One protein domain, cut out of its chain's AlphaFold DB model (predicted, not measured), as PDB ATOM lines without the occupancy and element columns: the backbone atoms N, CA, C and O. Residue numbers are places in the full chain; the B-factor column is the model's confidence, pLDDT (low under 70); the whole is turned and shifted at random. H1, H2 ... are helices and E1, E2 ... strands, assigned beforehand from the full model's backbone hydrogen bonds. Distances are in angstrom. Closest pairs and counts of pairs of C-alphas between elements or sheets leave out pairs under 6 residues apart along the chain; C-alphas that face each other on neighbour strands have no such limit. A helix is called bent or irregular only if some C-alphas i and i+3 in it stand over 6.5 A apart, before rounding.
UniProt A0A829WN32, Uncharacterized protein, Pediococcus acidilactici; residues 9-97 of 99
ATOM      1  N   SER A   9      -5.836  10.234 119.555       44.03
ATOM      2  CA  SER A   9      -6.100   8.796 119.656       44.03
ATOM      3  C   SER A   9      -7.510   8.583 119.127       44.03
ATOM      4  O   SER A   9      -8.473   8.919 119.816       44.03
ATOM      5  N   LEU A  10      -7.632   8.110 117.892       45.81
ATOM      6  CA  LEU A  10      -8.918   7.975 117.217       45.81
ATOM      7  C   LEU A  10      -9.354   6.519 117.161       45.81
ATOM      8  O   LEU A  10      -8.556   5.632 116.865       45.81
ATOM      9  N   ASN A  11     -10.639   6.292 117.422       47.00
ATOM     10  CA  ASN A  11     -11.315   5.095 116.941       47.00
ATOM     11  C   ASN A  11     -11.548   5.253 115.426       47.00
ATOM     12  O   ASN A  11     -11.728   6.372 114.944       47.00
ATOM     13  N   ALA A  12     -11.572   4.144 114.683       50.06
ATOM     14  CA  ALA A  12     -11.579   4.139 113.212       50.06
ATOM     15  C   ALA A  12     -12.678   5.013 112.558       50.06
ATOM     16  O   ALA A  12     -12.450   5.601 111.502       50.06
ATOM     17  N   ASP A  13     -13.848   5.165 113.192       54.19
ATOM     18  CA  ASP A  13     -14.963   5.973 112.664       54.19
ATOM     19  C   ASP A  13     -14.696   7.493 112.672       54.19
ATOM     20  O   ASP A  13     -15.313   8.249 111.913       54.19
ATOM     21  N   ASP A  14     -13.760   7.961 113.498       59.44
ATOM     22  CA  ASP A  14     -13.392   9.375 113.600       59.44
ATOM     23  C   ASP A  14     -12.219   9.752 112.678       59.44
ATOM     24  O   ASP A  14     -12.016  10.933 112.380       59.44
ATOM     25  N   PHE A  15     -11.490   8.761 112.157       58.19
ATOM     26  CA  PHE A  15     -10.332   8.951 111.279       58.19
ATOM     27  C   PHE A  15     -10.686   9.728 110.006       58.19
ATOM     28  O   PHE A  15     -10.044  10.729 109.689       58.19
ATOM     29  N   THR A  16     -11.756   9.332 109.308       62.78
ATOM     30  CA  THR A  16     -12.180   9.980 108.054       62.78
ATOM     31  C   THR A  16     -12.593  11.439 108.274       62.78
ATOM     32  O   THR A  16     -12.247  12.309 107.476       62.78
ATOM     33  N   LYS A  17     -13.275  11.735 109.388       63.94
ATOM     34  CA  LYS A  17     -13.698  13.102 109.744       63.94
ATOM     35  C   LYS A  17     -12.511  13.987 110.114       63.94
ATOM     36  O   LYS A  17     -12.471  15.160 109.746       63.94
ATOM     37  N   VAL A  18     -11.539  13.428 110.831       61.41
ATOM     38  CA  VAL A  18     -10.285  14.115 111.149       61.41
ATOM     39  C   VAL A  18      -9.496  14.379 109.871       61.41
ATOM     40  O   VAL A  18      -9.100  15.513 109.628       61.41
ATOM     41  N   LEU A  19      -9.352  13.402 108.983       62.00
ATOM     42  CA  LEU A  19      -8.699  13.606 107.690       62.00
ATOM     43  C   LEU A  19      -9.300  14.772 106.903       62.00
ATOM     44  O   LEU A  19      -8.559  15.610 106.401       62.00
ATOM     45  N   GLU A  20     -10.627  14.867 106.811       64.31
ATOM     46  CA  GLU A  20     -11.270  15.984 106.112       64.31
ATOM     47  C   GLU A  20     -11.032  17.338 106.783       64.31
ATOM     48  O   GLU A  20     -10.804  18.325 106.085       64.31
ATOM     49  N   LYS A  21     -11.023  17.379 108.119       61.53
ATOM     50  CA  LYS A  21     -10.783  18.599 108.899       61.53
ATOM     51  C   LYS A  21      -9.325  19.070 108.849       61.53
ATOM     52  O   LYS A  21      -9.084  20.271 108.857       61.53
ATOM     53  N   TYR A  22      -8.371  18.143 108.791       60.12
ATOM     54  CA  TYR A  22      -6.934  18.420 108.895       60.12
ATOM     55  C   TYR A  22      -6.182  18.264 107.562       60.12
ATOM     56  O   TYR A  22      -4.960  18.369 107.524       60.12
ATOM     57  N   LYS A  23      -6.895  18.088 106.438       57.84
ATOM     58  CA  LYS A  23      -6.337  18.146 105.069       57.84
ATOM     59  C   LYS A  23      -5.543  19.428 104.787       57.84
ATOM     60  O   LYS A  23      -4.683  19.411 103.912       57.84
ATOM     61  N   SER A  24      -5.852  20.520 105.490       55.72
ATOM     62  CA  SER A  24      -5.165  21.810 105.377       55.72
ATOM     63  C   SER A  24      -3.946  21.960 106.287       55.72
ATOM     64  O   SER A  24      -3.228  22.944 106.134       55.72
ATOM     65  N   GLU A  25      -3.721  21.045 107.236       61.50
ATOM     66  CA  GLU A  25      -2.547  21.120 108.107       61.50
ATOM     67  C   GLU A  25      -1.286  20.658 107.385       61.50
ATOM     68  O   GLU A  25      -1.309  19.766 106.531       61.50
ATOM     69  N   GLU A  26      -0.152  21.248 107.764       70.12
ATOM     70  CA  GLU A  26       1.135  20.854 107.202       70.12
ATOM     71  C   GLU A  26       1.553  19.452 107.653       70.12
ATOM     72  O   GLU A  26       2.052  18.685 106.827       70.12
ATOM     73  N   VAL A  27       1.327  19.098 108.930       75.75
ATOM     74  CA  VAL A  27       1.698  17.790 109.490       75.75
ATOM     75  C   VAL A  27       0.698  17.286 110.539       75.75
ATOM     76  O   VAL A  27       0.333  18.020 111.454       75.75
ATOM     77  N   LEU A  28       0.325  16.004 110.461       79.81
ATOM     78  CA  LEU A  28      -0.509  15.297 111.436       79.81
ATOM     79  C   LEU A  28       0.096  13.924 111.781       79.81
ATOM     80  O   LEU A  28       0.309  13.092 110.903       79.81
ATOM     81  N   LEU A  29       0.334  13.674 113.072       79.38
ATOM     82  CA  LEU A  29       0.739  12.365 113.595       79.38
ATOM     83  C   LEU A  29      -0.493  11.579 114.050       79.38
ATOM     84  O   LEU A  29      -1.208  12.013 114.954       79.38
ATOM     85  N   ILE A  30      -0.700  10.405 113.461       78.44
ATOM     86  CA  ILE A  30      -1.841   9.533 113.735       78.44
ATOM     87  C   ILE A  30      -1.348   8.283 114.461       78.44
ATOM     88  O   ILE A  30      -0.466   7.571 113.975       78.44
ATOM     89  N   VAL A  31      -1.923   8.021 115.635       76.44
ATOM     90  CA  VAL A  31      -1.630   6.839 116.453       76.44
ATOM     91  C   VAL A  31      -2.957   6.190 116.823       76.44
ATOM     92  O   VAL A  31      -3.664   6.673 117.706       76.44
ATOM     93  N   GLU A  32      -3.294   5.105 116.133       71.88
ATOM     94  CA  GLU A  32      -4.491   4.309 116.410       71.88
ATOM     95  C   GLU A  32      -4.133   3.067 117.225       71.88
ATOM     96  O   GLU A  32      -3.044   2.497 117.105       71.88
ATOM     97  N   GLN A  33      -5.064   2.624 118.068       73.94
ATOM     98  CA  GLN A  33      -4.853   1.426 118.867       73.94
ATOM     99  C   GLN A  33      -4.722   0.194 117.959       73.94
ATOM    100  O   GLN A  33      -5.599  -0.099 117.152       73.94
ATOM    101  N   GLY A  34      -3.629  -0.555 118.120       75.38
ATOM    102  CA  GLY A  34      -3.385  -1.785 117.360       75.38
ATOM    103  C   GLY A  34      -2.875  -1.573 115.930       75.38
ATOM    104  O   GLY A  34      -2.727  -2.558 115.212       75.38
ATOM    105  N   GLN A  35      -2.578  -0.333 115.525       75.62
ATOM    106  CA  GLN A  35      -1.979  -0.009 114.228       75.62
ATOM    107  C   GLN A  35      -0.598   0.630 114.399       75.62
ATOM    108  O   GLN A  35      -0.277   1.214 115.437       75.62
ATOM    109  N   ALA A  36       0.231   0.527 113.359       79.38
ATOM    110  CA  ALA A  36       1.486   1.262 113.306       79.38
ATOM    111  C   ALA A  36       1.215   2.777 113.157       79.38
ATOM    112  O   ALA A  36       0.318   3.161 112.400       79.38
ATOM    113  N   PRO A  37       1.984   3.652 113.831       82.56
ATOM    114  CA  PRO A  37       1.857   5.095 113.667       82.56
ATOM    115  C   PRO A  37       2.042   5.541 112.212       82.56
ATOM    116  O   PRO A  37       2.929   5.059 111.505       82.56
ATOM    117  N   THR A  38       1.236   6.511 111.786       85.94
ATOM    118  CA  THR A  38       1.296   7.097 110.438       85.94
ATOM    119  C   THR A  38       1.471   8.606 110.537       85.94
ATOM    120  O   THR A  38       0.852   9.258 111.378       85.94
ATOM    121  N   LEU A  39       2.304   9.174 109.666       86.62
ATOM    122  CA  LEU A  39       2.499  10.614 109.554       86.62
ATOM    123  C   LEU A  39       1.864  11.120 108.264       86.62
ATOM    124  O   LEU A  39       2.205  10.658 107.181       86.62
ATOM    125  N   MET A  40       0.974  12.097 108.359       84.88
ATOM    126  CA  MET A  40       0.446  12.803 107.201       84.88
ATOM    127  C   MET A  40       1.174  14.135 107.053       84.88
ATOM    128  O   MET A  40       1.183  14.932 107.984       84.88
ATOM    129  N   VAL A  41       1.794  14.373 105.898       81.69
ATOM    130  CA  VAL A  41       2.528  15.605 105.576       81.69
ATOM    131  C   VAL A  41       1.992  16.156 104.260       81.69
ATOM    132  O   VAL A  41       2.020  15.460 103.243       81.69
ATOM    133  N   HIS A  42       1.478  17.388 104.276       81.25
ATOM    134  CA  HIS A  42       0.847  18.047 103.122       81.25
ATOM    135  C   HIS A  42      -0.170  17.151 102.387       81.25
ATOM    136  O   HIS A  42      -0.140  17.006 101.163       81.25
ATOM    137  N   GLY A  43      -1.044  16.482 103.144       77.25
ATOM    138  CA  GLY A  43      -2.087  15.617 102.586       77.25
ATOM    139  C   GLY A  43      -1.632  14.233 102.107       77.25
ATOM    140  O   GLY A  43      -2.471  13.460 101.649       77.25
ATOM    141  N   LYS A  44      -0.341  13.892 102.211       84.06
ATOM    142  CA  LYS A  44       0.190  12.557 101.897       84.06
ATOM    143  C   LYS A  44       0.506  11.787 103.170       84.06
ATOM    144  O   LYS A  44       1.126  12.343 104.069       84.06
ATOM    145  N   SER A  45       0.133  10.514 103.217       86.75
ATOM    146  CA  SER A  45       0.415   9.630 104.352       86.75
ATOM    147  C   SER A  45       1.708   8.849 104.143       86.75
ATOM    148  O   SER A  45       1.918   8.267 103.080       86.75
ATOM    149  N   TYR A  46       2.531   8.793 105.183       88.81
ATOM    150  CA  TYR A  46       3.791   8.069 105.223       88.81
ATOM    151  C   TYR A  46       3.827   7.154 106.452       88.81
ATOM    152  O   TYR A  46       3.501   7.603 107.557       88.81
ATOM    153  N   PRO A  47       4.241   5.885 106.298       88.56
ATOM    154  CA  PRO A  47       4.532   5.044 107.447       88.56
ATOM    155  C   PRO A  47       5.729   5.626 108.206       88.56
ATOM    156  O   PRO A  47       6.713   6.063 107.601       88.56
ATOM    157  N   ILE A  48       5.646   5.627 109.535       90.19
ATOM    158  CA  ILE A  48       6.765   6.043 110.377       90.19
ATOM    159  C   ILE A  48       7.737   4.875 110.506       90.19
ATOM    160  O   ILE A  48       7.341   3.767 110.861       90.19
ATOM    161  N   VAL A  49       9.016   5.135 110.238       89.44
ATOM    162  CA  VAL A  49      10.086   4.137 110.389       89.44
ATOM    163  C   VAL A  49      10.747   4.211 111.764       89.44
ATOM    164  O   VAL A  49      11.228   3.202 112.272       89.44
ATOM    165  N   HIS A  50      10.710   5.382 112.405       89.44
ATOM    166  CA  HIS A  50      11.200   5.578 113.763       89.44
ATOM    167  C   HIS A  50      10.448   6.729 114.443       89.44
ATOM    168  O   HIS A  50      10.285   7.808 113.875       89.44
ATOM    169  N   LEU A  51       9.989   6.494 115.674       88.00
ATOM    170  CA  LEU A  51       9.401   7.504 116.548       88.00
ATOM    171  C   LEU A  51      10.201   7.561 117.850       88.00
ATOM    172  O   LEU A  51      10.328   6.547 118.533       88.00
ATOM    173  N   SER A  52      10.706   8.739 118.209       87.88
ATOM    174  CA  SER A  52      11.427   8.946 119.468       87.88
ATOM    175  C   SER A  52      10.871  10.125 120.259       87.88
ATOM    176  O   SER A  52      10.302  11.063 119.701       87.88
ATOM    177  N   TYR A  53      11.037  10.057 121.576       85.81
ATOM    178  CA  TYR A  53      10.767  11.153 122.498       85.81
ATOM    179  C   TYR A  53      12.096  11.630 123.070       85.81
ATOM    180  O   TYR A  53      12.855  10.825 123.609       85.81
ATOM    181  N   GLN A  54      12.386  12.918 122.944       85.88
ATOM    182  CA  GLN A  54      13.657  13.503 123.351       85.88
ATOM    183  C   GLN A  54      13.418  14.752 124.193       85.88
ATOM    184  O   GLN A  54      12.551  15.563 123.881       85.88
ATOM    185  N   TYR A  55      14.199  14.918 125.256       83.56
ATOM    186  CA  TYR A  55      14.242  16.158 126.022       83.56
ATOM    187  C   TYR A  55      15.472  16.947 125.585       83.56
ATOM    188  O   TYR A  55      16.600  16.514 125.821       83.56
ATOM    189  N   LEU A  56      15.255  18.068 124.902       79.25
ATOM    190  CA  LEU A  56      16.325  18.939 124.427       79.25
ATOM    191  C   LEU A  56      16.515  20.075 125.422       79.25
ATOM    192  O   LEU A  56      15.584  20.829 125.681       79.25
ATOM    193  N   THR A  57      17.720  20.219 125.958       77.69
ATOM    194  CA  THR A  57      18.090  21.349 126.812       77.69
ATOM    195  C   THR A  57      19.264  22.076 126.171       77.69
ATOM    196  O   THR A  57      20.194  21.436 125.684       77.69
ATOM    197  N   ASP A  58      19.214  23.404 126.151       65.44
ATOM    198  CA  ASP A  58      20.433  24.207 126.186       65.44
ATOM    199  C   ASP A  58      20.708  24.492 127.669       65.44
ATOM    200  O   ASP A  58      19.770  24.520 128.463       65.44
ATOM    201  N   ASP A  59      21.962  24.614 128.099       57.16
ATOM    202  CA  ASP A  59      22.337  24.708 129.526       57.16
ATOM    203  C   ASP A  59      21.741  25.931 130.280       57.16
ATOM    204  O   ASP A  59      22.060  26.164 131.446       57.16
ATOM    205  N   ILE A  60      20.900  26.741 129.624       59.97
ATOM    206  CA  ILE A  60      20.443  28.062 130.068       59.97
ATOM    207  C   ILE A  60      18.907  28.118 130.230       59.97
ATOM    208  O   ILE A  60      18.425  28.878 131.071       59.97
ATOM    209  N   ASN A  61      18.126  27.310 129.500       56.09
ATOM    210  CA  ASN A  61      16.657  27.315 129.542       56.09
ATOM    211  C   ASN A  61      16.040  26.015 130.090       56.09
ATOM    212  O   ASN A  61      16.635  24.942 130.060       56.09
ATOM    213  N   LEU A  62      14.779  26.096 130.540       66.50
ATOM    214  CA  LEU A  62      13.932  24.915 130.760       66.50
ATOM    215  C   LEU A  62      13.807  24.156 129.429       66.50
ATOM    216  O   LEU A  62      13.205  24.671 128.487       66.50
ATOM    217  N   GLY A  63      14.379  22.954 129.357       70.06
ATOM    218  CA  GLY A  63      14.402  22.146 128.140       70.06
ATOM    219  C   GLY A  63      13.017  21.840 127.559       70.06
ATOM    220  O   GLY A  63      11.992  21.866 128.250       70.06
ATOM    221  N   VAL A  64      12.991  21.538 126.262       76.94
ATOM    222  CA  VAL A  64      11.791  21.273 125.467       76.94
ATOM    223  C   VAL A  64      11.643  19.773 125.240       76.94
ATOM    224  O   VAL A  64      12.576  19.082 124.835       76.94
ATOM    225  N   ASN A  65      10.438  19.265 125.487       81.25
ATOM    226  CA  ASN A  65      10.080  17.893 125.159       81.25
ATOM    227  C   ASN A  65       9.682  17.811 123.683       81.25
ATOM    228  O   ASN A  65       8.704  18.434 123.277       81.25
ATOM    229  N   MET A  66      10.405  17.015 122.907       84.19
ATOM    230  CA  MET A  66      10.229  16.858 121.470       84.19
ATOM    231  C   MET A  66       9.834  15.424 121.123       84.19
ATOM    232  O   MET A  66      10.473  14.466 121.553       84.19
ATOM    233  N   LEU A  67       8.813  15.274 120.286       88.00
ATOM    234  CA  LEU A  67       8.558  14.045 119.539       88.00
ATOM    235  C   LEU A  67       9.254  14.155 118.184       88.00
ATOM    236  O   LEU A  67       9.076  15.148 117.488       88.00
ATOM    237  N   ILE A  68      10.026  13.146 117.792       89.12
ATOM    238  CA  ILE A  68      10.691  13.103 116.487       89.12
ATOM    239  C   ILE A  68      10.167  11.899 115.717       89.12
ATOM    240  O   ILE A  68      10.364  10.760 116.141       89.12
ATOM    241  N   ALA A  69       9.499  12.167 114.598       90.31
ATOM    242  CA  ALA A  69       8.982  11.172 113.670       90.31
ATOM    243  C   ALA A  69       9.836  11.152 112.397       90.31
ATOM    244  O   ALA A  69       9.993  12.167 111.716       90.31
ATOM    245  N   GLU A  70      10.368   9.980 112.074       92.50
ATOM    246  CA  GLU A  70      11.113   9.706 110.852       92.50
ATOM    247  C   GLU A  70      10.230   8.962 109.850       92.50
ATOM    248  O   GLU A  70       9.550   7.993 110.198       92.50
ATOM    249  N   TYR A  71      10.257   9.408 108.598       92.12
ATOM    250  CA  TYR A  71       9.527   8.791 107.497       92.12
ATOM    251  C   TYR A  71      10.353   8.823 106.210       92.12
ATOM    252  O   TYR A  71      11.273   9.632 106.064       92.12
ATOM    253  N   ILE A  72      10.011   7.943 105.270       90.81
ATOM    254  CA  ILE A  72      10.676   7.832 103.968       90.81
ATOM    255  C   ILE A  72       9.752   8.390 102.883       90.81
ATOM    256  O   ILE A  72       8.599   7.978 102.770       90.81
ATOM    257  N   ASP A  73      10.278   9.298 102.063       89.38
ATOM    258  CA  ASP A  73       9.633   9.827 100.861       89.38
ATOM    259  C   ASP A  73      10.556   9.602  99.655       89.38
ATOM    260  O   ASP A  73      11.576  10.280  99.485       89.38
ATOM    261  N   GLY A  74      10.229   8.593  98.845       89.12
ATOM    262  CA  GLY A  74      11.112   8.107  97.785       89.12
ATOM    263  C   GLY A  74      12.387   7.486  98.364       89.12
ATOM    264  O   GLY A  74      12.316   6.538  99.139       89.12
ATOM    265  N   SER A  75      13.552   8.021  97.991       89.62
ATOM    266  CA  SER A  75      14.862   7.609  98.523       89.62
ATOM    267  C   SER A  75      15.357   8.474  99.688       89.62
ATOM    268  O   SER A  75      16.481   8.290 100.159       89.62
ATOM    269  N   VAL A  76      14.541   9.431 100.148       91.31
ATOM    270  CA  VAL A  76      14.925  10.409 101.170       91.31
ATOM    271  C   VAL A  76      14.220  10.100 102.481       91.31
ATOM    272  O   VAL A  76      12.992  10.100 102.558       91.31
ATOM    273  N   VAL A  77      15.004   9.918 103.533       91.88
ATOM    274  CA  VAL A  77      14.534   9.916 104.915       91.88
ATOM    275  C   VAL A  77      14.405  11.352 105.397       91.88
ATOM    276  O   VAL A  77      15.279  12.186 105.156       91.88
ATOM    277  N   LYS A  78      13.299  11.654 106.072       92.50
ATOM    278  CA  LYS A  78      12.957  12.989 106.565       92.50
ATOM    279  C   LYS A  78      12.511  12.911 108.019       92.50
ATOM    280  O   LYS A  78      11.827  11.969 108.417       92.50
ATOM    281  N   HIS A  79      12.838  13.944 108.793       90.94
ATOM    282  CA  HIS A  79      12.351  14.121 110.163       90.94
ATOM    283  C   HIS A  79      11.311  15.229 110.256       90.94
ATOM    284  O   HIS A  79      11.505  16.329 109.731       90.94
ATOM    285  N   VAL A  80      10.250  14.966 111.013       88.94
ATOM    286  CA  VAL A  80       9.431  16.009 111.632       88.94
ATOM    287  C   VAL A  80       9.647  15.949 113.134       88.94
ATOM    288  O   VAL A  80       9.562  14.887 113.746       88.94
ATOM    289  N   MET A  81       9.917  17.105 113.719       87.69
ATOM    290  CA  MET A  81      10.012  17.308 115.154       87.69
ATOM    291  C   MET A  81       8.768  18.067 115.614       87.69
ATOM    292  O   MET A  81       8.360  19.029 114.969       87.69
ATOM    293  N   ILE A  82       8.162  17.635 116.710       84.56
ATOM    294  CA  ILE A  82       6.931  18.197 117.263       84.56
ATOM    295  C   ILE A  82       7.216  18.570 118.714       84.56
ATOM    296  O   ILE A  82       7.546  17.695 119.518       84.56
ATOM    297  N   ASP A  83       7.096  19.851 119.054       82.69
ATOM    298  CA  ASP A  83       7.118  20.294 120.448       82.69
ATOM    299  C   ASP A  83       5.889  19.709 121.151       82.69
ATOM    300  O   ASP A  83       4.746  20.016 120.818       82.69
ATOM    301  N   ASN A  84       6.120  18.842 122.134       74.88
ATOM    302  CA  ASN A  84       5.058  18.132 122.837       74.88
ATOM    303  C   ASN A  84       4.230  19.050 123.758       74.88
ATOM    304  O   ASN A  84       3.157  18.659 124.209       74.88
ATOM    305  N   ARG A  85       4.715  20.260 124.064       74.12
ATOM    306  CA  ARG A  85       3.984  21.258 124.851       74.12
ATOM    307  C   ARG A  85       3.116  22.145 123.969       74.12
ATOM    308  O   ARG A  85       1.973  22.407 124.326       74.12
ATOM    309  N   THR A  86       3.671  22.656 122.871       74.81
ATOM    310  CA  THR A  86       2.984  23.648 122.022       74.81
ATOM    311  C   THR A  86       2.303  23.036 120.803       74.81
ATOM    312  O   THR A  86       1.454  23.679 120.198       74.81
ATOM    313  N   GLY A  87       2.670  21.810 120.423       69.94
ATOM    314  CA  GLY A  87       2.251  21.186 119.171       69.94
ATOM    315  C   GLY A  87       2.966  21.746 117.938       69.94
ATOM    316  O   GLY A  87       2.685  21.296 116.828       69.94
ATOM    317  N   GLN A  88       3.889  22.703 118.102       78.06
ATOM    318  CA  GLN A  88       4.595  23.317 116.983       78.06
ATOM    319  C   GLN A  88       5.469  22.289 116.261       78.06
ATOM    320  O   GLN A  88       6.251  21.563 116.879       78.06
ATOM    321  N   THR A  89       5.353  22.259 114.937       79.38
ATOM    322  CA  THR A  89       6.111  21.364 114.068       79.38
ATOM    323  C   THR A  89       7.331  22.074 113.489       79.38
ATOM    324  O   THR A  89       7.309  23.258 113.152       79.38
ATOM    325  N   MET A  90       8.423  21.330 113.371       85.00
ATOM    326  CA  MET A  90       9.662  21.756 112.735       85.00
ATOM    327  C   MET A  90      10.178  20.625 111.854       85.00
ATOM    328  O   MET A  90      10.029  19.446 112.177       85.00
ATOM    329  N   TYR A  91      10.823  20.973 110.746       85.06
ATOM    330  CA  TYR A  91      11.460  19.988 109.878       85.06
ATOM    331  C   TYR A  91      12.903  19.778 110.329       85.06
ATOM    332  O   TYR A  91      13.663  20.737 110.451       85.06
ATOM    333  N   GLY A  92      13.254  18.524 110.608       83.50
ATOM    334  CA  GLY A  92      14.592  18.136 111.043       83.50
ATOM    335  C   GLY A  92      15.480  17.716 109.877       83.50
ATOM    336  O   GLY A  92      15.372  18.230 108.759       83.50
ATOM    337  N   ASN A  93      16.357  16.751 110.147       85.19
ATOM    338  CA  ASN A  93      17.317  16.265 109.166       85.19
ATOM    339  C   ASN A  93      16.631  15.595 107.968       85.19
ATOM    340  O   ASN A  93      15.525  15.049 108.056       85.19
ATOM    341  N   LYS A  94      17.333  15.639 106.833       90.44
ATOM    342  CA  LYS A  94      16.978  14.933 105.602       90.44
ATOM    343  C   LYS A  94      18.228  14.256 105.060       90.44
ATOM    344  O   LYS A  94      19.260  14.914 104.943       90.44
ATOM    345  N   TYR A  95      18.143  12.971 104.748       89.56
ATOM    346  CA  TYR A  95      19.273  12.196 104.238       89.56
ATOM    347  C   TYR A  95      18.803  11.083 103.300       89.56
ATOM    348  O   TYR A  95      17.643  10.683 103.337       89.56
ATOM    349  N   HIS A  96      19.690  10.603 102.435       88.12
ATOM    350  CA  HIS A  96      19.393   9.507 101.514       88.12
ATOM    351  C   HIS A  96      19.730   8.154 102.150       88.12
ATOM    352  O   HIS A  96      20.714   8.038 102.885       88.12
ATOM    353  N   LEU A  97      18.916   7.131 101.873       76.56
ATOM    354  CA  LEU A  97      19.207   5.750 102.272       76.56
ATOM    355  C   LEU A  97      20.222   5.128 101.315       76.56
ATOM    356  O   LEU A  97      19.840   4.384 100.419       76.56
TER     357      LEU A  97
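AT A GLANCE: This is residues 9 to 97 of the 99 residues of an uncharacterized protein of Pediococcus acidilactici (UniProt A0A829WN32). One antiparallel sheet of six strands is folded on itself, so that a small leaf of two short strands, E1 and E2, faces a larger leaf of three longer strands, E4, E5 and E6, with the sharply bent E3 as the hinge between them. The one helix, H1, lies at the end of the domain beyond the small leaf and only grazes the sheet, while the loop of the E3 and E4 hairpin lies at the far end. The printed part has 89 residues, with the elements in the order H1, E1, E2, E3, E4, E5, E6, the same order in which the strands stand side by side; the class is mostly strand. It is only just compact, close to loose, with a radius of gyration of the C-alphas of 14.1 A and spans of 45 by 31 by 26 A.

HOW THE PARTS SIT: The sheet is strongly twisted and forms a meander, each strand the antiparallel neighbour of the one before. E3, residues 44 to 56, bends by 80 degrees at residue 47. Its pairing is staggered: residues 44 to 47 pair with E2, residues 38 to 41, where N 39 and O 46 are 2.9 A apart, and residues 48 to 56 pair with E4, residues 64 to 73, where N 54 and O 66 are 2.8 A apart, both within hydrogen-bond range. E5, residues 76 to 83, is antiparallel to E4 at 156 degrees, with N 69 and O 80 at 2.9 A. Edge strand E6, residues 89 to 96, is antiparallel to E5 at 159 degrees, with N 81 and O 90 at 2.8 A. The other edge strand, E1, residues 27 to 30, forms a hairpin with E2, with N 28 and O 40 at 2.8 A. Between the leaves, the closest C-alphas of E2 and E4, those of Leu 39 and Tyr 71, are 7.5 A apart; E2 and E5 are apart. H1, residues 12 to 22, only grazes the sheet with its residues 15 to 22; 5 of its 7 O i to N i+4 pairs are within hydrogen-bond range.

IN THESE COORDINATES: H1 begins at C-alpha 12, (-11.579, 4.139, 113.212), and is 15.6 A long; it is only just irregular, with C-alphas 13 and 16 6.7 A apart. E1 and E2 are 9.9 A each. E3 measures 28.4 A, from C-alpha 44 at (0.190, 12.557, 101.897), and E4 27.2 A. E5 measures 23.0 A and E6 21.8 A, ending at C-alpha 96, (19.393, 9.507, 101.514).

THE WHOLE: The two C-alphas farthest apart, those of Asp 13 and Ile 60, are 45.2 A apart. The printed part has no cut and no long link. Its mean pLDDT is 77.1; residues 9 to 25, 58 to 62 and 87 are under 70.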